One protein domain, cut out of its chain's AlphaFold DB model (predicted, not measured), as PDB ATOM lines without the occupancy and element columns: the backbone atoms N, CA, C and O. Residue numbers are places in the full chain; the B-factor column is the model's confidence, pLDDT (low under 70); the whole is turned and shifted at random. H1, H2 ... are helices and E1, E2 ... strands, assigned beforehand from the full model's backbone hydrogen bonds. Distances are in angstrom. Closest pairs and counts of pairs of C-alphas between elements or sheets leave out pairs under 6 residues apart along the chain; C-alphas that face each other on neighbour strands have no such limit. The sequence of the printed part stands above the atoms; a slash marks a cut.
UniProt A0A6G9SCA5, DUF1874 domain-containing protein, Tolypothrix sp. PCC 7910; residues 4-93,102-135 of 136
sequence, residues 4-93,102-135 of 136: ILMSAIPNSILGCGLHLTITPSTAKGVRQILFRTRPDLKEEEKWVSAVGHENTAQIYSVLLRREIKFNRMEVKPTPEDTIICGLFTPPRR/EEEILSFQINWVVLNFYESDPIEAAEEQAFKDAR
ATOM      1  N   ILE A   4     167.783 124.075 146.443       93.12
ATOM      2  CA  ILE A   4     168.123 123.602 147.788       93.12
ATOM      3  C   ILE A   4     166.966 122.777 148.348       93.12
ATOM      4  O   ILE A   4     165.841 123.259 148.421       93.12
ATOM      5  N   LEU A   5     167.225 121.536 148.760       94.00
ATOM      6  CA  LEU A   5     166.227 120.638 149.347       94.00
ATOM      7  C   LEU A   5     166.341 120.620 150.876       94.00
ATOM      8  O   LEU A   5     167.390 120.272 151.405       94.00
ATOM      9  N   MET A   6     165.260 120.915 151.593       94.44
ATOM     10  CA  MET A   6     165.240 120.946 153.062       94.44
ATOM     11  C   MET A   6     164.006 120.270 153.663       94.44
ATOM     12  O   MET A   6     163.018 120.013 152.978       94.44
ATOM     13  N   SER A   7     164.073 119.982 154.965       90.62
ATOM     14  CA  SER A   7     163.031 119.259 155.711       90.62
ATOM     15  C   SER A   7     162.165 120.126 156.630       90.62
ATOM     16  O   SER A   7     161.286 119.618 157.322       90.62
ATOM     17  N   ALA A   8     162.464 121.420 156.707       89.00
ATOM     18  CA  ALA A   8     161.718 122.421 157.459       89.00
ATOM     19  C   ALA A   8     162.055 123.809 156.906       89.00
ATOM     20  O   ALA A   8     163.132 123.985 156.343       89.00
ATOM     21  N   ILE A   9     161.166 124.783 157.108       89.75
ATOM     22  CA  ILE A   9     161.426 126.195 156.809       89.75
ATOM     23  C   ILE A   9     161.812 126.872 158.131       89.75
ATOM     24  O   ILE A   9     160.932 127.110 158.961       89.75
ATOM     25  N   PRO A  10     163.103 127.133 158.398       86.38
ATOM     26  CA  PRO A  10     163.502 127.798 159.630       86.38
ATOM     27  C   PRO A  10     163.159 129.293 159.578       86.38
ATOM     28  O   PRO A  10     163.095 129.896 158.508       86.38
ATOM     29  N   ASN A  11     163.004 129.918 160.748       85.81
ATOM     30  CA  ASN A  11     162.689 131.348 160.853       85.81
ATOM     31  C   ASN A  11     163.728 132.248 160.162       85.81
ATOM     32  O   ASN A  11     163.375 133.328 159.707       85.81
ATOM     33  N   SER A  12     164.981 131.802 160.041       85.81
ATOM     34  CA  SER A  12     166.024 132.519 159.298       85.81
ATOM     35  C   SER A  12     165.724 132.646 157.801       85.81
ATOM     36  O   SER A  12     166.137 133.625 157.191       85.81
ATOM     37  N   ILE A  13     164.980 131.700 157.215       87.25
ATOM     38  CA  ILE A  13     164.502 131.788 155.826       87.25
ATOM     39  C   ILE A  13     163.336 132.767 155.717       87.25
ATOM     40  O   ILE A  13     163.251 133.506 154.747       87.25
ATOM     41  N   LEU A  14     162.439 132.787 156.704       85.62
ATOM     42  CA  LEU A  14     161.287 133.694 156.701       85.62
ATOM     43  C   LEU A  14     161.686 135.148 156.999       85.62
ATOM     44  O   LEU A  14     161.038 136.071 156.525       85.62
ATOM     45  N   GLY A  15     162.744 135.348 157.785       82.81
ATOM     46  CA  GLY A  15     163.268 136.658 158.172       82.81
ATOM     47  C   GLY A  15     164.456 137.135 157.337       82.81
ATOM     48  O   GLY A  15     165.196 137.995 157.806       82.81
ATOM     49  N   CYS A  16     164.687 136.579 156.143       81.75
ATOM     50  CA  CYS A  16     165.861 136.908 155.328       81.75
ATOM     51  C   CYS A  16     165.788 138.282 154.634       81.75
ATOM     52  O   CYS A  16     166.738 138.665 153.959       81.75
ATOM     53  N   GLY A  17     164.681 139.019 154.790       83.44
ATOM     54  CA  GLY A  17     164.477 140.328 154.161       83.44
ATOM     55  C   GLY A  17     164.124 140.266 152.673       83.44
ATOM     56  O   GLY A  17     164.027 141.309 152.040       83.44
ATOM     57  N   LEU A  18     163.917 139.067 152.119       85.81
ATOM     58  CA  LEU A  18     163.410 138.866 150.763       85.81
ATOM     59  C   LEU A  18     161.910 138.595 150.802       85.81
ATOM     60  O   LEU A  18     161.402 137.970 151.740       85.81
ATOM     61  N   HIS A  19     161.212 138.991 149.745       86.50
ATOM     62  CA  HIS A  19     159.855 138.516 149.556       86.50
ATOM     63  C   HIS A  19     159.871 137.043 149.162       86.50
ATOM     64  O   HIS A  19     160.761 136.567 148.455       86.50
ATOM     65  N   LEU A  20     158.868 136.315 149.646       88.62
ATOM     66  CA  LEU A  20     158.774 134.871 149.517       88.62
ATOM     67  C   LEU A  20     157.412 134.487 148.943       88.62
ATOM     68  O   LEU A  20     156.371 134.833 149.499       88.62
ATOM     69  N   THR A  21     157.430 133.676 147.888       91.25
ATOM     70  CA  THR A  21     156.242 132.971 147.399       91.25
ATOM     71  C   THR A  21     156.367 131.489 147.716       91.25
ATOM     72  O   THR A  21     157.346 130.847 147.336       91.25
ATOM     73  N   ILE A  22     155.348 130.935 148.376       92.75
ATOM     74  CA  ILE A  22     155.258 129.511 148.715       92.75
ATOM     75  C   ILE A  22     154.222 128.857 147.803       92.75
ATOM     76  O   ILE A  22     153.038 129.180 147.859       92.75
ATOM     77  N   THR A  23     154.663 127.915 146.975       94.56
ATOM     78  CA  THR A  23     153.796 127.177 146.048       94.56
ATOM     79  C   THR A  23     153.709 125.710 146.466       94.56
ATOM     80  O   THR A  23     154.745 125.044 146.528       94.56
ATOM     81  N   PRO A  24     152.510 125.164 146.736       94.50
ATOM     82  CA  PRO A  24     152.340 123.732 146.959       94.50
ATOM     83  C   PRO A  24     152.828 122.907 145.765       94.50
ATOM     84  O   PRO A  24     152.659 123.288 144.607       94.50
ATOM     85  N   SER A  25     153.414 121.748 146.040       94.12
ATOM     86  CA  SER A  25     153.915 120.823 145.028       94.12
ATOM     87  C   SER A  25     153.611 119.378 145.414       94.12
ATOM     88  O   SER A  25     153.123 119.067 146.497       94.12
ATOM     89  N   THR A  26     153.897 118.462 144.495       92.50
ATOM     90  CA  THR A  26     153.807 117.018 144.729       92.50
ATOM     91  C   THR A  26     155.198 116.410 144.664       92.50
ATOM     92  O   THR A  26     156.087 116.967 144.020       92.50
ATOM     93  N   ALA A  27     155.385 115.202 145.202       88.62
ATOM     94  CA  ALA A  27     156.640 114.466 145.021       88.62
ATOM     95  C   ALA A  27     157.011 114.315 143.530       88.62
ATOM     96  O   ALA A  27     158.180 114.368 143.159       88.62
ATOM     97  N   LYS A  28     156.014 114.172 142.640       89.56
ATOM     98  CA  LYS A  28     156.239 114.142 141.186       89.56
ATOM     99  C   LYS A  28     156.739 115.490 140.654       89.56
ATOM    100  O   LYS A  28     157.670 115.486 139.854       89.56
ATOM    101  N   GLY A  29     156.150 116.601 141.098       91.56
ATOM    102  CA  GLY A  29     156.578 117.955 140.733       91.56
ATOM    103  C   GLY A  29     157.991 118.266 141.227       91.56
ATOM    104  O   GLY A  29     158.832 118.689 140.442       91.56
ATOM    105  N   VAL A  30     158.294 117.939 142.485       91.56
ATOM    106  CA  VAL A  30     159.641 118.068 143.065       91.56
ATOM    107  C   VAL A  30     160.671 117.277 142.267       91.56
ATOM    108  O   VAL A  30     161.696 117.833 141.881       91.56
ATOM    109  N   ARG A  31     160.384 116.007 141.940       88.56
ATOM    110  CA  ARG A  31     161.261 115.214 141.065       88.56
ATOM    111  C   ARG A  31     161.511 115.932 139.743       88.56
ATOM    112  O   ARG A  31     162.655 116.045 139.328       88.56
ATOM    113  N   GLN A  32     160.470 116.441 139.087       88.19
ATOM    114  CA  GLN A  32     160.631 117.148 137.814       88.19
ATOM    115  C   GLN A  32     161.518 118.389 137.935       88.19
ATOM    116  O   GLN A  32     162.353 118.590 137.057       88.19
ATOM    117  N   ILE A  33     161.386 119.175 139.006       88.81
ATOM    118  CA  ILE A  33     162.248 120.337 139.259       88.81
ATOM    119  C   ILE A  33     163.704 119.884 139.423       88.81
ATOM    120  O   ILE A  33     164.578 120.358 138.702       88.81
ATOM    121  N   LEU A  34     163.964 118.895 140.281       84.12
ATOM    122  CA  LEU A  34     165.318 118.374 140.502       84.12
ATOM    123  C   LEU A  34     165.946 117.771 139.230       84.12
ATOM    124  O   LEU A  34     167.154 117.870 139.031       84.12
ATOM    125  N   PHE A  35     165.144 117.168 138.347       81.12
ATOM    126  CA  PHE A  35     165.623 116.585 137.088       81.12
ATOM    127  C   PHE A  35     165.881 117.620 135.989       81.12
ATOM    128  O   PHE A  35     166.833 117.469 135.223       81.12
ATOM    129  N   ARG A  36     165.009 118.624 135.854       76.06
ATOM    130  CA  ARG A  36     164.990 119.515 134.683       76.06
ATOM    131  C   ARG A  36     165.931 120.701 134.784       76.06
ATOM    132  O   ARG A  36     166.256 121.278 133.754       76.06
ATOM    133  N   THR A  37     166.330 121.085 135.989       67.44
ATOM    134  CA  THR A  37     166.779 122.465 136.191       67.44
ATOM    135  C   THR A  37     168.168 122.773 135.639       67.44
ATOM    136  O   THR A  37     168.424 123.922 135.310       67.44
ATOM    137  N   ARG A  38     169.039 121.789 135.416       71.69
ATOM    138  CA  ARG A  38     170.345 121.997 134.763       71.69
ATOM    139  C   ARG A  38     170.810 120.701 134.090       71.69
ATOM    140  O   ARG A  38     171.500 119.907 134.727       71.69
ATOM    141  N   PRO A  39     170.381 120.399 132.849       72.06
ATOM    142  CA  PRO A  39     170.752 119.147 132.182       72.06
ATOM    143  C   PRO A  39     172.253 119.065 131.859       72.06
ATOM    144  O   PRO A  39     172.763 117.971 131.639       72.06
ATOM    145  N   ASP A  40     172.935 120.211 131.850       78.12
ATOM    146  CA  ASP A  40     174.368 120.401 131.624       78.12
ATOM    147  C   ASP A  40     175.254 120.003 132.815       78.12
ATOM    148  O   ASP A  40     176.448 119.777 132.635       78.12
ATOM    149  N   LEU A  41     174.686 119.904 134.020       76.56
ATOM    150  CA  LEU A  41     175.431 119.642 135.251       76.56
ATOM    151  C   LEU A  41     175.383 118.169 135.666       76.56
ATOM    152  O   LEU A  41     174.424 117.444 135.366       76.56
ATOM    153  N   LYS A  42     176.394 117.722 136.424       76.06
ATOM    154  CA  LYS A  42     176.321 116.422 137.104       76.06
ATOM    155  C   LYS A  42     175.239 116.464 138.171       76.06
ATOM    156  O   LYS A  42     174.881 117.514 138.687       76.06
ATOM    157  N   GLU A  43     174.708 115.300 138.522       70.31
ATOM    158  CA  GLU A  43     173.552 115.213 139.418       70.31
ATOM    159  C   GLU A  43     173.770 115.888 140.781       70.31
ATOM    160  O   GLU A  43     172.864 116.512 141.320       70.31
ATOM    161  N   GLU A  44     174.997 115.816 141.285       74.00
ATOM    162  CA  GLU A  44     175.444 116.395 142.556       74.00
ATOM    163  C   GLU A  44     175.579 117.926 142.512       74.00
ATOM    164  O   GLU A  44     175.629 118.575 143.549       74.00
ATOM    165  N   GLU A  45     175.638 118.498 141.310       75.12
ATOM    166  CA  GLU A  45     175.793 119.933 141.056       75.12
ATOM    167  C   GLU A  45     174.447 120.597 140.718       75.12
ATOM    168  O   GLU A  45     174.333 121.821 140.733       75.12
ATOM    169  N   LYS A  46     173.408 119.804 140.411       80.88
ATOM    170  CA  LYS A  46     172.075 120.314 140.039       80.88
ATOM    171  C   LYS A  46     171.300 120.893 141.218       80.88
ATOM    172  O   LYS A  46     170.414 121.722 141.016       80.88
ATOM    173  N   TRP A  47     171.565 120.404 142.424       89.00
ATOM    174  CA  TRP A  47     170.853 120.792 143.634       89.00
ATOM    175  C   TRP A  47     171.683 120.462 144.878       89.00
ATOM    176  O   TRP A  47     172.550 119.592 144.862       89.00
ATOM    177  N   VAL A  48     171.388 121.152 145.974       91.50
ATOM    178  CA  VAL A  48     172.063 121.034 147.264       91.50
ATOM    179  C   VAL A  48     171.098 120.417 148.268       91.50
ATOM    180  O   VAL A  48     169.976 120.893 148.442       91.50
ATOM    181  N   SER A  49     171.522 119.361 148.959       93.81
ATOM    182  CA  SER A  49     170.787 118.874 150.129       93.81
ATOM    183  C   SER A  49     171.100 119.755 151.333       93.81
ATOM    184  O   SER A  49     172.267 119.978 151.638       93.81
ATOM    185  N   ALA A  50     170.070 120.209 152.035       95.38
ATOM    186  CA  ALA A  50     170.126 120.849 153.348       95.38
ATOM    187  C   ALA A  50     169.227 120.091 154.349       95.38
ATOM    188  O   ALA A  50     168.597 120.669 155.240       95.38
ATOM    189  N   VAL A  51     169.101 118.773 154.162       93.50
ATOM    190  CA  VAL A  51     168.305 117.897 155.024       93.50
ATOM    191  C   VAL A  51     169.071 117.594 156.312       93.50
ATOM    192  O   VAL A  51     170.120 116.952 156.297       93.50
ATOM    193  N   GLY A  52     168.509 118.027 157.442       89.50
ATOM    194  CA  GLY A  52     169.166 117.996 158.751       89.50
ATOM    195  C   GLY A  52     169.032 116.702 159.561       89.50
ATOM    196  O   GLY A  52     169.523 116.675 160.687       89.50
ATOM    197  N   HIS A  53     168.391 115.652 159.032       87.69
ATOM    198  CA  HIS A  53     168.267 114.342 159.691       87.69
ATOM    199  C   HIS A  53     168.485 113.199 158.694       87.69
ATOM    200  O   HIS A  53     167.955 113.235 157.584       87.69
ATOM    201  N   GLU A  54     169.219 112.164 159.105       88.31
ATOM    202  CA  GLU A  54     169.551 111.015 158.252       88.31
ATOM    203  C   GLU A  54     168.310 110.231 157.810       88.31
ATOM    204  O   GLU A  54     168.105 110.046 156.613       88.31
ATOM    205  N   ASN A  55     167.412 109.892 158.742       84.31
ATOM    206  CA  ASN A  55     166.161 109.191 158.418       84.31
ATOM    207  C   ASN A  55     165.309 109.985 157.417       84.31
ATOM    208  O   ASN A  55     164.730 109.423 156.492       84.31
ATOM    209  N   THR A  56     165.260 111.315 157.548       88.38
ATOM    210  CA  THR A  56     164.566 112.161 156.569       88.38
ATOM    211  C   THR A  56     165.201 112.060 155.188       88.38
ATOM    212  O   THR A  56     164.485 111.942 154.195       88.38
ATOM    213  N   ALA A  57     166.531 112.097 155.115       90.50
ATOM    214  CA  ALA A  57     167.254 111.994 153.858       90.50
ATOM    215  C   ALA A  57     167.004 110.630 153.188       90.50
ATOM    216  O   ALA A  57     166.704 110.572 151.997       90.50
ATOM    217  N   GLN A  58     166.998 109.540 153.960       88.00
ATOM    218  CA  GLN A  58     166.651 108.200 153.472       88.00
ATOM    219  C   GLN A  58     165.215 108.139 152.926       88.00
ATOM    220  O   GLN A  58     164.987 107.673 151.809       88.00
ATOM    221  N   ILE A  59     164.245 108.693 153.653       86.69
ATOM    222  CA  ILE A  59     162.834 108.700 153.236       86.69
ATOM    223  C   ILE A  59     162.626 109.537 151.978       86.69
ATOM    224  O   ILE A  59     161.964 109.098 151.033       86.69
ATOM    225  N   TYR A  60     163.232 110.724 151.912       90.44
ATOM    226  CA  TYR A  60     163.208 111.528 150.693       90.44
ATOM    227  C   TYR A  60     163.874 110.789 149.545       90.44
ATOM    228  O   TYR A  60     163.396 110.892 148.418       90.44
ATOM    229  N   SER A  61     164.914 110.003 149.824       89.56
ATOM    230  CA  SER A  61     165.592 109.240 148.787       89.56
ATOM    231  C   SER A  61     164.675 108.224 148.119       89.56
ATOM    232  O   SER A  61     164.598 108.152 146.890       89.56
ATOM    233  N   VAL A  62     163.902 107.496 148.926       86.12
ATOM    234  CA  VAL A  62     162.903 106.539 148.441       86.12
ATOM    235  C   VAL A  62     161.787 107.257 147.674       86.12
ATOM    236  O   VAL A  62     161.465 106.890 146.541       86.12
ATOM    237  N   LEU A  63     161.221 108.324 148.245       85.00
ATOM    238  CA  LEU A  63     160.078 109.033 147.659       85.00
ATOM    239  C   LEU A  63     160.434 109.776 146.369       85.00
ATOM    240  O   LEU A  63     159.663 109.774 145.404       85.00
ATOM    241  N   LEU A  64     161.602 110.407 146.330       88.00
ATOM    242  CA  LEU A  64     162.095 111.139 145.167       88.00
ATOM    243  C   LEU A  64     162.840 110.227 144.182       88.00
ATOM    244  O   LEU A  64     163.129 110.667 143.070       88.00
ATOM    245  N   ARG A  65     163.048 108.949 144.536       87.00
ATOM    246  CA  ARG A  65     163.766 107.937 143.743       87.00
ATOM    247  C   ARG A  65     165.163 108.414 143.340       87.00
ATOM    248  O   ARG A  65     165.542 108.342 142.172       87.00
ATOM    249  N   ARG A  66     165.894 108.960 144.310       86.00
ATOM    250  CA  ARG A  66     167.221 109.556 144.132       86.00
ATOM    251  C   ARG A  66     167.975 109.536 145.448       86.00
ATOM    252  O   ARG A  66     167.351 109.667 146.480       86.00
ATOM    253  N   GLU A  67     169.294 109.435 145.429       89.31
ATOM    254  CA  GLU A  67     170.082 109.590 146.651       89.31
ATOM    255  C   GLU A  67     169.998 111.030 147.183       89.31
ATOM    256  O   GLU A  67     170.391 111.981 146.505       89.31
ATOM    257  N   ILE A  68     169.482 111.189 148.401       90.88
ATOM    258  CA  ILE A  68     169.495 112.440 149.152       90.88
ATOM    259  C   ILE A  68     170.500 112.303 150.285       90.88
ATOM    260  O   ILE A  68     170.298 111.531 151.218       90.88
ATOM    261  N   LYS A  69     171.589 113.073 150.209       92.56
ATOM    262  CA  LYS A  69     172.624 113.083 151.245       92.56
ATOM    263  C   LYS A  69     172.110 113.810 152.487       92.56
ATOM    264  O   LYS A  69     171.520 114.887 152.378       92.56
ATOM    265  N   PHE A  70     172.356 113.254 153.668       93.19
ATOM    266  CA  PHE A  70     172.230 114.003 154.917       93.19
ATOM    267  C   PHE A  70     173.251 115.144 154.916       93.19
ATOM    268  O   PHE A  70     174.442 114.912 154.712       93.19
ATOM    269  N   ASN A  71     172.781 116.373 155.119       94.69
ATOM    270  CA  ASN A  71     173.640 117.548 155.149       94.69
ATOM    271  C   ASN A  71     173.000 118.647 156.001       94.69
ATOM    272  O   ASN A  71     172.127 119.393 155.552       94.69
ATOM    273  N   ARG A  72     173.426 118.732 157.262       92.12
ATOM    274  CA  ARG A  72     172.963 119.764 158.190       92.12
ATOM    275  C   ARG A  72     173.789 121.031 157.992       92.12
ATOM    276  O   ARG A  72     174.880 121.149 158.538       92.12
ATOM    277  N   MET A  73     173.236 121.983 157.251       92.44
ATOM    278  CA  MET A  73     173.860 123.280 156.997       92.44
ATOM    279  C   MET A  73     172.874 124.429 157.201       92.44
ATOM    280  O   MET A  73     171.660 124.254 157.085       92.44
ATOM    281  N   GLU A  74     173.404 125.611 157.502       90.75
ATOM    282  CA  GLU A  74     172.630 126.847 157.462       90.75
ATOM    283  C   GLU A  74     172.444 127.277 156.003       90.75
ATOM    284  O   GLU A  74     173.394 127.272 155.219       90.75
ATOM    285  N   VAL A  75     171.216 127.646 155.638       91.25
ATOM    286  CA  VAL A  75     170.875 128.128 154.296       91.25
ATOM    287  C   VAL A  75     170.556 129.613 154.379       91.25
ATOM    288  O   VAL A  75     169.704 130.020 155.170       91.25
ATOM    289  N   LYS A  76     171.225 130.407 153.541       90.56
ATOM    290  CA  LYS A  76     170.962 131.836 153.345       90.56
ATOM    291  C   LYS A  76     170.498 132.033 151.900       90.56
ATOM    292  O   LYS A  76     171.340 131.951 151.010       90.56
ATOM    293  N   PRO A  77     169.185 132.185 151.660       89.44
ATOM    294  CA  PRO A  77     168.634 132.220 150.317       89.44
ATOM    295  C   PRO A  77     169.017 133.523 149.627       89.44
ATOM    296  O   PRO A  77     169.026 134.585 150.249       89.44
ATOM    297  N   THR A  78     169.284 133.428 148.333       90.75
ATOM    298  CA  THR A  78     169.366 134.574 147.429       90.75
ATOM    299  C   THR A  78     168.115 134.632 146.543       90.75
ATOM    300  O   THR A  78     167.425 133.616 146.410       90.75
ATOM    301  N   PRO A  79     167.803 135.776 145.903       88.88
ATOM    302  CA  PRO A  79     166.682 135.884 144.957       88.88
ATOM    303  C   PRO A  79     166.752 134.889 143.788       88.88
ATOM    304  O   PRO A  79     165.741 134.551 143.185       88.88
ATOM    305  N   GLU A  80     167.946 134.391 143.466       88.69
ATOM    306  CA  GLU A  80     168.120 133.393 142.414       88.69
ATOM    307  C   GLU A  80     167.907 131.952 142.887       88.69
ATOM    308  O   GLU A  80     167.954 131.035 142.064       88.69
ATOM    309  N   ASP A  81     167.758 131.707 144.187       90.50
ATOM    310  CA  ASP A  81     167.635 130.353 144.709       90.50
ATOM    311  C   ASP A  81     166.186 129.873 144.704       90.50
ATOM    312  O   ASP A  81     165.239 130.598 145.015       90.50
ATOM    313  N   THR A  82     166.024 128.586 144.414       92.44
ATOM    314  CA  THR A  82     164.759 127.880 144.601       92.44
ATOM    315  C   THR A  82     164.919 126.898 145.744       92.44
ATOM    316  O   THR A  82     165.703 125.951 145.666       92.44
ATOM    317  N   ILE A  83     164.143 127.076 146.807       94.75
ATOM    318  CA  ILE A  83     164.131 126.127 147.918       94.75
ATOM    319  C   ILE A  83     162.948 125.175 147.747       94.75
ATOM    320  O   ILE A  83     161.807 125.583 147.567       94.75
ATOM    321  N   ILE A  84     163.211 123.879 147.840       95.19
ATOM    322  CA  ILE A  84     162.195 122.838 147.932       95.19
ATOM    323  C   ILE A  84     162.157 122.368 149.378       95.19
ATOM    324  O   ILE A  84     163.161 121.904 149.915       95.19
ATOM    325  N   CYS A  85     160.990 122.448 150.007       94.56
ATOM    326  CA  CYS A  85     160.807 121.968 151.365       94.56
ATOM    327  C   CYS A  85     159.831 120.791 151.391       94.56
ATOM    328  O   CYS A  85     158.706 120.890 150.898       94.56
ATOM    329  N   GLY A  86     160.274 119.674 151.967       93.50
ATOM    330  CA  GLY A  86     159.396 118.585 152.371       93.50
ATOM    331  C   GLY A  86     158.977 118.795 153.821       93.50
ATOM    332  O   GLY A  86     159.771 118.643 154.742       93.50
ATOM    333  N   LEU A  87     157.724 119.144 154.057       90.00
ATOM    334  CA  LEU A  87     157.211 119.303 155.408       90.00
ATOM    335  C   LEU A  87     156.574 117.987 155.828       90.00
ATOM    336  O   LEU A  87     155.535 117.594 155.295       90.00
ATOM    337  N   PHE A  88     157.202 117.296 156.782       84.56
ATOM    338  CA  PHE A  88     156.485 116.245 157.490       84.56
ATOM    339  C   PHE A  88     155.350 116.900 158.246       84.56
ATOM    340  O   PHE A  88     155.547 117.864 158.986       84.56
ATOM    341  N   THR A  89     154.172 116.336 158.072       75.06
ATOM    342  CA  THR A  89     152.992 116.715 158.835       75.06
ATOM    343  C   THR A  89     152.741 115.582 159.814       75.06
ATOM    344  O   THR A  89     151.879 114.739 159.559       75.06
ATOM    345  N   PRO A  90     153.542 115.469 160.895       65.00
ATOM    346  CA  PRO A  90     153.196 114.523 161.928       65.00
ATOM    347  C   PRO A  90     151.862 114.968 162.542       65.00
ATOM    348  O   PRO A  90     151.598 116.169 162.651       65.00
ATOM    349  N   PRO A  91     151.026 114.030 163.005       61.16
ATOM    350  CA  PRO A  91     149.777 114.373 163.678       61.16
ATOM    351  C   PRO A  91     150.001 115.089 165.025       61.16
ATOM    352  O   PRO A  91     149.050 115.613 165.600       61.16
ATOM    353  N   ARG A  92     151.240 115.125 165.546       74.50
ATOM    354  CA  ARG A  92     151.591 115.792 166.807       74.50
ATOM    355  C   ARG A  92     153.024 116.323 166.824       74.50
ATOM    356  O   ARG A  92     153.901 115.835 166.116       74.50
ATOM    357  N   ARG A  93     153.265 117.296 167.701       71.50
ATOM    358  CA  ARG A  93     154.610 117.726 168.094       71.50
ATOM    359  C   ARG A  93     155.199 116.689 169.057       71.50
ATOM    360  O   ARG A  93     154.495 116.217 169.946       71.50
ATOM    361  N   GLU A 102     161.102 104.562 162.518       70.56
ATOM    362  CA  GLU A 102     161.180 104.499 161.059       70.56
ATOM    363  C   GLU A 102     159.798 104.259 160.428       70.56
ATOM    364  O   GLU A 102     159.416 104.963 159.492       70.56
ATOM    365  N   GLU A 103     159.004 103.349 160.997       76.75
ATOM    366  CA  GLU A 103     157.646 103.044 160.539       76.75
ATOM    367  C   GLU A 103     156.716 104.259 160.646       76.75
ATOM    368  O   GLU A 103     155.928 104.522 159.735       76.75
ATOM    369  N   GLU A 104     156.825 105.030 161.733       74.44
ATOM    370  CA  GLU A 104     156.038 106.248 161.927       74.44
ATOM    371  C   GLU A 104     156.382 107.294 160.867       74.44
ATOM    372  O   GLU A 104     155.480 107.814 160.206       74.44
ATOM    373  N   ILE A 105     157.670 107.560 160.629       71.44
ATOM    374  CA  ILE A 105     158.079 108.570 159.642       71.44
ATOM    375  C   ILE A 105     157.692 108.137 158.220       71.44
ATOM    376  O   ILE A 105     157.269 108.975 157.421       71.44
ATOM    377  N   LEU A 106     157.772 106.838 157.906       71.00
ATOM    378  CA  LEU A 106     157.333 106.286 156.618       71.00
ATOM    379  C   LEU A 106     155.818 106.417 156.394       71.00
ATOM    380  O   LEU A 106     155.377 106.496 155.247       71.00
ATOM    381  N   SER A 107     155.025 106.464 157.467       77.31
ATOM    382  CA  SER A 107     153.574 106.667 157.390       77.31
ATOM    383  C   SER A 107     153.166 108.131 157.183       77.31
ATOM    384  O   SER A 107     152.031 108.413 156.787       77.31
ATOM    385  N   PHE A 108     154.068 109.082 157.445       76.12
ATOM    386  CA  PHE A 108     153.731 110.498 157.402       76.12
ATOM    387  C   PHE A 108     153.526 111.007 155.982       76.12
ATOM    388  O   PHE A 108     154.334 110.804 155.075       76.12
ATOM    389  N   GLN A 109     152.451 111.776 155.815       82.69
ATOM    390  CA  GLN A 109     152.258 112.563 154.610       82.69
ATOM    391  C   GLN A 109     153.267 113.710 154.579       82.69
ATOM    392  O   GLN A 109     153.404 114.480 155.538       82.69
ATOM    393  N   ILE A 110     153.952 113.819 153.443       88.94
ATOM    394  CA  ILE A 110     154.913 114.883 153.179       88.94
ATOM    395  C   ILE A 110     154.253 115.919 152.285       88.94
ATOM    396  O   ILE A 110     153.937 115.648 151.122       88.94
ATOM    397  N   ASN A 111     154.087 117.115 152.837       91.69
ATOM    398  CA  ASN A 111     153.624 118.278 152.107       91.69
ATOM    399  C   ASN A 111     154.824 118.952 151.453       91.69
ATOM    400  O   ASN A 111     155.700 119.490 152.128       91.69
ATOM    401  N   TRP A 112     154.874 118.901 150.128       94.19
ATOM    402  CA  TRP A 112     155.942 119.534 149.371       94.19
ATOM    403  C   TRP A 112     155.564 120.971 149.055       94.19
ATOM    404  O   TRP A 112     154.468 121.233 148.562       94.19
ATOM    405  N   VAL A 113     156.491 121.890 149.283       95.12
ATOM    406  CA  VAL A 113     156.351 123.285 148.877       95.12
ATOM    407  C   VAL A 113     157.617 123.758 148.176       95.12
ATOM    408  O   VAL A 113     158.722 123.303 148.476       95.12
ATOM    409  N   VAL A 114     157.444 124.659 147.218       95.19
ATOM    410  CA  VAL A 114     158.520 125.347 146.507       95.19
ATOM    411  C   VAL A 114     158.494 126.803 146.938       95.19
ATOM    412  O   VAL A 114     157.452 127.454 146.875       95.19
ATOM    413  N   LEU A 115     159.635 127.281 147.398       94.00
ATOM    414  CA  LEU A 115     159.871 128.629 147.866       94.00
ATOM    415  C   LEU A 115     160.723 129.337 146.816       94.00
ATOM    416  O   LEU A 115     161.822 128.876 146.498       94.00
ATOM    417  N   ASN A 116     160.205 130.446 146.302       92.69
ATOM    418  CA  ASN A 116     160.938 131.340 145.414       92.69
ATOM    419  C   ASN A 116     161.070 132.700 146.089       92.69
ATOM    420  O   ASN A 116     160.095 133.193 146.668       92.69
ATOM    421  N   PHE A 117     162.263 133.277 145.998       91.06
ATOM    422  CA  PHE A 117     162.601 134.551 146.615       91.06
ATOM    423  C   PHE A 117     162.721 135.637 145.554       91.06
ATOM    424  O   PHE A 117     163.085 135.358 144.416       91.06
ATOM    425  N   TYR A 118     162.402 136.867 145.923       87.81
ATOM    426  CA  TYR A 118     162.540 138.027 145.051       87.81
ATOM    427  C   TYR A 118     162.886 139.258 145.880       87.81
ATOM    428  O   TYR A 118     162.537 139.360 147.062       87.81
ATOM    429  N   GLU A 119     163.621 140.175 145.257       85.81
ATOM    430  CA  GLU A 119     163.839 141.501 145.819       85.81
ATOM    431  C   GLU A 119     162.515 142.271 145.790       85.81
ATOM    432  O   GLU A 119     161.718 142.126 144.862       85.81
ATOM    433  N   SER A 120     162.263 143.066 146.827       68.44
ATOM    434  CA  SER A 120     161.228 144.097 146.786       68.44
ATOM    435  C   SER A 120     161.596 145.104 145.702       68.44
ATOM    436  O   SER A 120     162.740 145.575 145.697       68.44
ATOM    437  N   ASP A 121     160.655 145.483 144.836       62.25
ATOM    438  CA  ASP A 121     160.901 146.597 143.922       62.25
ATOM    439  C   ASP A 121     161.259 147.845 144.755       62.25
ATOM    440  O   ASP A 121     160.555 148.171 145.718       62.25
ATOM    441  N   PRO A 122     162.337 148.579 144.418       58.53
ATOM    442  CA  PRO A 122     162.794 149.724 145.210       58.53
ATOM    443  C   PRO A 122     161.742 150.841 145.324       58.53
ATOM    444  O   PRO A 122     161.838 151.691 146.208       58.53
ATOM    445  N   ILE A 123     160.728 150.829 144.454       59.84
ATOM    446  CA  ILE A 123     159.599 151.762 144.470       59.84
ATOM    447  C   ILE A 123     158.655 151.459 145.646       59.84
ATOM    448  O   ILE A 123     158.298 152.380 146.376       59.84
ATOM    449  N   GLU A 124     158.322 150.192 145.902       58.09
ATOM    450  CA  GLU A 124     157.420 149.813 147.003       58.09
ATOM    451  C   GLU A 124     158.070 150.054 148.375       58.09
ATOM    452  O   GLU A 124     157.425 150.546 149.301       58.09
ATOM    453  N   ALA A 125     159.380 149.810 148.490       58.69
ATOM    454  CA  ALA A 125     160.138 150.097 149.707       58.69
ATOM    455  C   ALA A 125     160.194 151.607 150.023       58.69
ATOM    456  O   ALA A 125     160.127 152.005 151.188       58.69
ATOM    457  N   ALA A 126     160.291 152.453 148.991       60.28
ATOM    458  CA  ALA A 126     160.276 153.907 149.139       60.28
ATOM    459  C   ALA A 126     158.883 154.440 149.517       60.28
ATOM    460  O   ALA A 126     158.784 155.342 150.350       60.28
ATOM    461  N   GLU A 127     157.810 153.873 148.957       60.81
ATOM    462  CA  GLU A 127     156.432 154.245 149.303       60.81
ATOM    463  C   GLU A 127     156.055 153.819 150.726       60.81
ATOM    464  O   GLU A 127     155.452 154.603 151.461       60.81
ATOM    465  N   GLU A 128     156.461 152.625 151.167       61.38
ATOM    466  CA  GLU A 128     156.205 152.163 152.533       61.38
ATOM    467  C   GLU A 128     156.970 153.000 153.572       61.38
ATOM    468  O   GLU A 128     156.431 153.315 154.639       61.38
ATOM    469  N   GLN A 129     158.200 153.414 153.254       63.91
ATOM    470  CA  GLN A 129     158.989 154.307 154.103       63.91
ATOM    471  C   GLN A 129     158.379 155.717 154.155       63.91
ATOM    472  O   GLN A 129     158.162 156.246 155.244       63.91
ATOM    473  N   ALA A 130     157.995 156.285 153.007       68.94
ATOM    474  CA  ALA A 130     157.326 157.585 152.942       68.94
ATOM    475  C   ALA A 130     155.976 157.588 153.683       68.94
ATOM    476  O   ALA A 130     155.623 158.569 154.339       68.94
ATOM    477  N   PHE A 131     155.227 156.483 153.629       63.56
ATOM    478  CA  PHE A 131     153.969 156.335 154.358       63.56
ATOM    479  C   PHE A 131     154.172 156.219 155.878       63.56
ATOM    480  O   PHE A 131     153.360 156.739 156.646       63.56
ATOM    481  N   LYS A 132     155.249 155.560 156.331       67.56
ATOM    482  CA  LYS A 132     155.623 155.490 157.755       67.56
ATOM    483  C   LYS A 132     156.080 156.848 158.289       67.56
ATOM    484  O   LYS A 132     155.650 157.235 159.373       67.56
ATOM    485  N   ASP A 133     156.868 157.582 157.510       73.19
ATOM    486  CA  ASP A 133     157.388 158.899 157.890       73.19
ATOM    487  C   ASP A 133     156.288 159.978 157.912       73.19
ATOM    488  O   ASP A 133     156.338 160.892 158.728       73.19
ATOM    489  N   ALA A 134     155.240 159.849 157.088       69.81
ATOM    490  CA  ALA A 134     154.085 160.757 157.078       69.81
ATOM    491  C   ALA A 134     153.098 160.556 158.252       69.81
ATOM    492  O   ALA A 134     152.112 161.289 158.361       69.81
ATOM    493  N   ARG A 135     153.315 159.540 159.098       57.62
ATOM    494  CA  ARG A 135     152.440 159.182 160.229       57.62
ATOM    495  C   ARG A 135     153.032 159.509 161.609       57.62
ATOM    496  O   ARG A 135     152.388 159.188 162.610       57.62
TER     497      ARG A 135
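Overview. This is residues 4 to 93 and 102 to 135 of the 136 residues of the protein "DUF1874 domain-containing protein" of Tolypothrix sp. PCC 7910 (UniProt A0A6G9SCA5). A strongly twisted sheet of five strands has the helices H2 and H3 packed on one face, about perpendicular to each other, while the last helix, H5, sticks out free as an arm. Short H4 packs on H3, and a long stretch with no named element, residues 65 to 81, joins H3 to E4. The printed part has 124 residues, in the order E1 H1 E2 H2 E3 H3 E4 H4 E5 H5; the sheet runs E2 E5 E4 E1 E3, mixed, and the class is mixed, helices and strands. The whole is loose, with a radius of gyration of the C-alphas of 17.1 A and spans of 58 by 42 by 24 A.

Arrangement. The edge strand E2, residues 19 to 25, is antiparallel to E5, residues 110 to 118, with N 23 and O 114 2.8 A apart. E5 is antiparallel to E4, residues 82 to 88, with N 87 and O 111 at 2.8 A. E4 is parallel to E1, residues 4 to 6, with N 84 and O 4 at 2.8 A. E1 is parallel to the edge strand E3, residues 48 to 50, with N 5 and O 48 at 2.8 A. These N and O pairs are within hydrogen-bond range. H2, residues 27 to 36, and H3, residues 54 to 64, are on one face of the sheet: two layers, helices on one face of a sheet. H2 has a height over the sheet of 10.0 A and runs along the strands, at 25 degrees to E4 on the local plane. H2 and H3 touch at Arg 31 and Leu 64, their closest C-alphas, 5.8 A apart, and stand about perpendicular at 83 degrees. H4, residues 102 to 107, only just touches H3, with 3 pairs of C-alphas within 8 A, the closest Ile 59 and Leu 106 at 6.9 A. H1, residues 11 to 14, only grazes the sheet with residues 13 to 14. Split strand-helix-strand units, two same-way strands with a helix between and other strands between them in the sheet, are E1, H1, E2, right-handed in its crossover, and E3, H3, E4, left-handed. H5, residues 122 to 133, is not on the sheet. In H2, H3, H4 and H5 every O i to N i+4 pair is within hydrogen-bond range; H1 is too short for one.

Along the chain. E1 begins at C-alpha 4, (168.123, 123.602, 147.788). E5 is 25.7 A long, and E2 and E4 19.2 A each. H5 is 16.6 A long and ends at C-alpha 133, (157.388, 158.899, 157.890); H3 is 15.1 A and H2 14.2 A.

Size, cuts and confidence. The C-alphas of Glu 103 and Ala 134 are the farthest apart, 57.9 A. Without residues 122 to 135, which stand free, the body spans 46 by 37 by 24 A. Residues 94 to 101 are cut out, with 16.4 A between C-alphas 93 and 102. The links H2 to E3 and H3 to E4 are long. Mean pLDDT of the printed part is 83.3, and residue 37, residues 90 to 91, 120 to 132 and 134 to 135 are under 70.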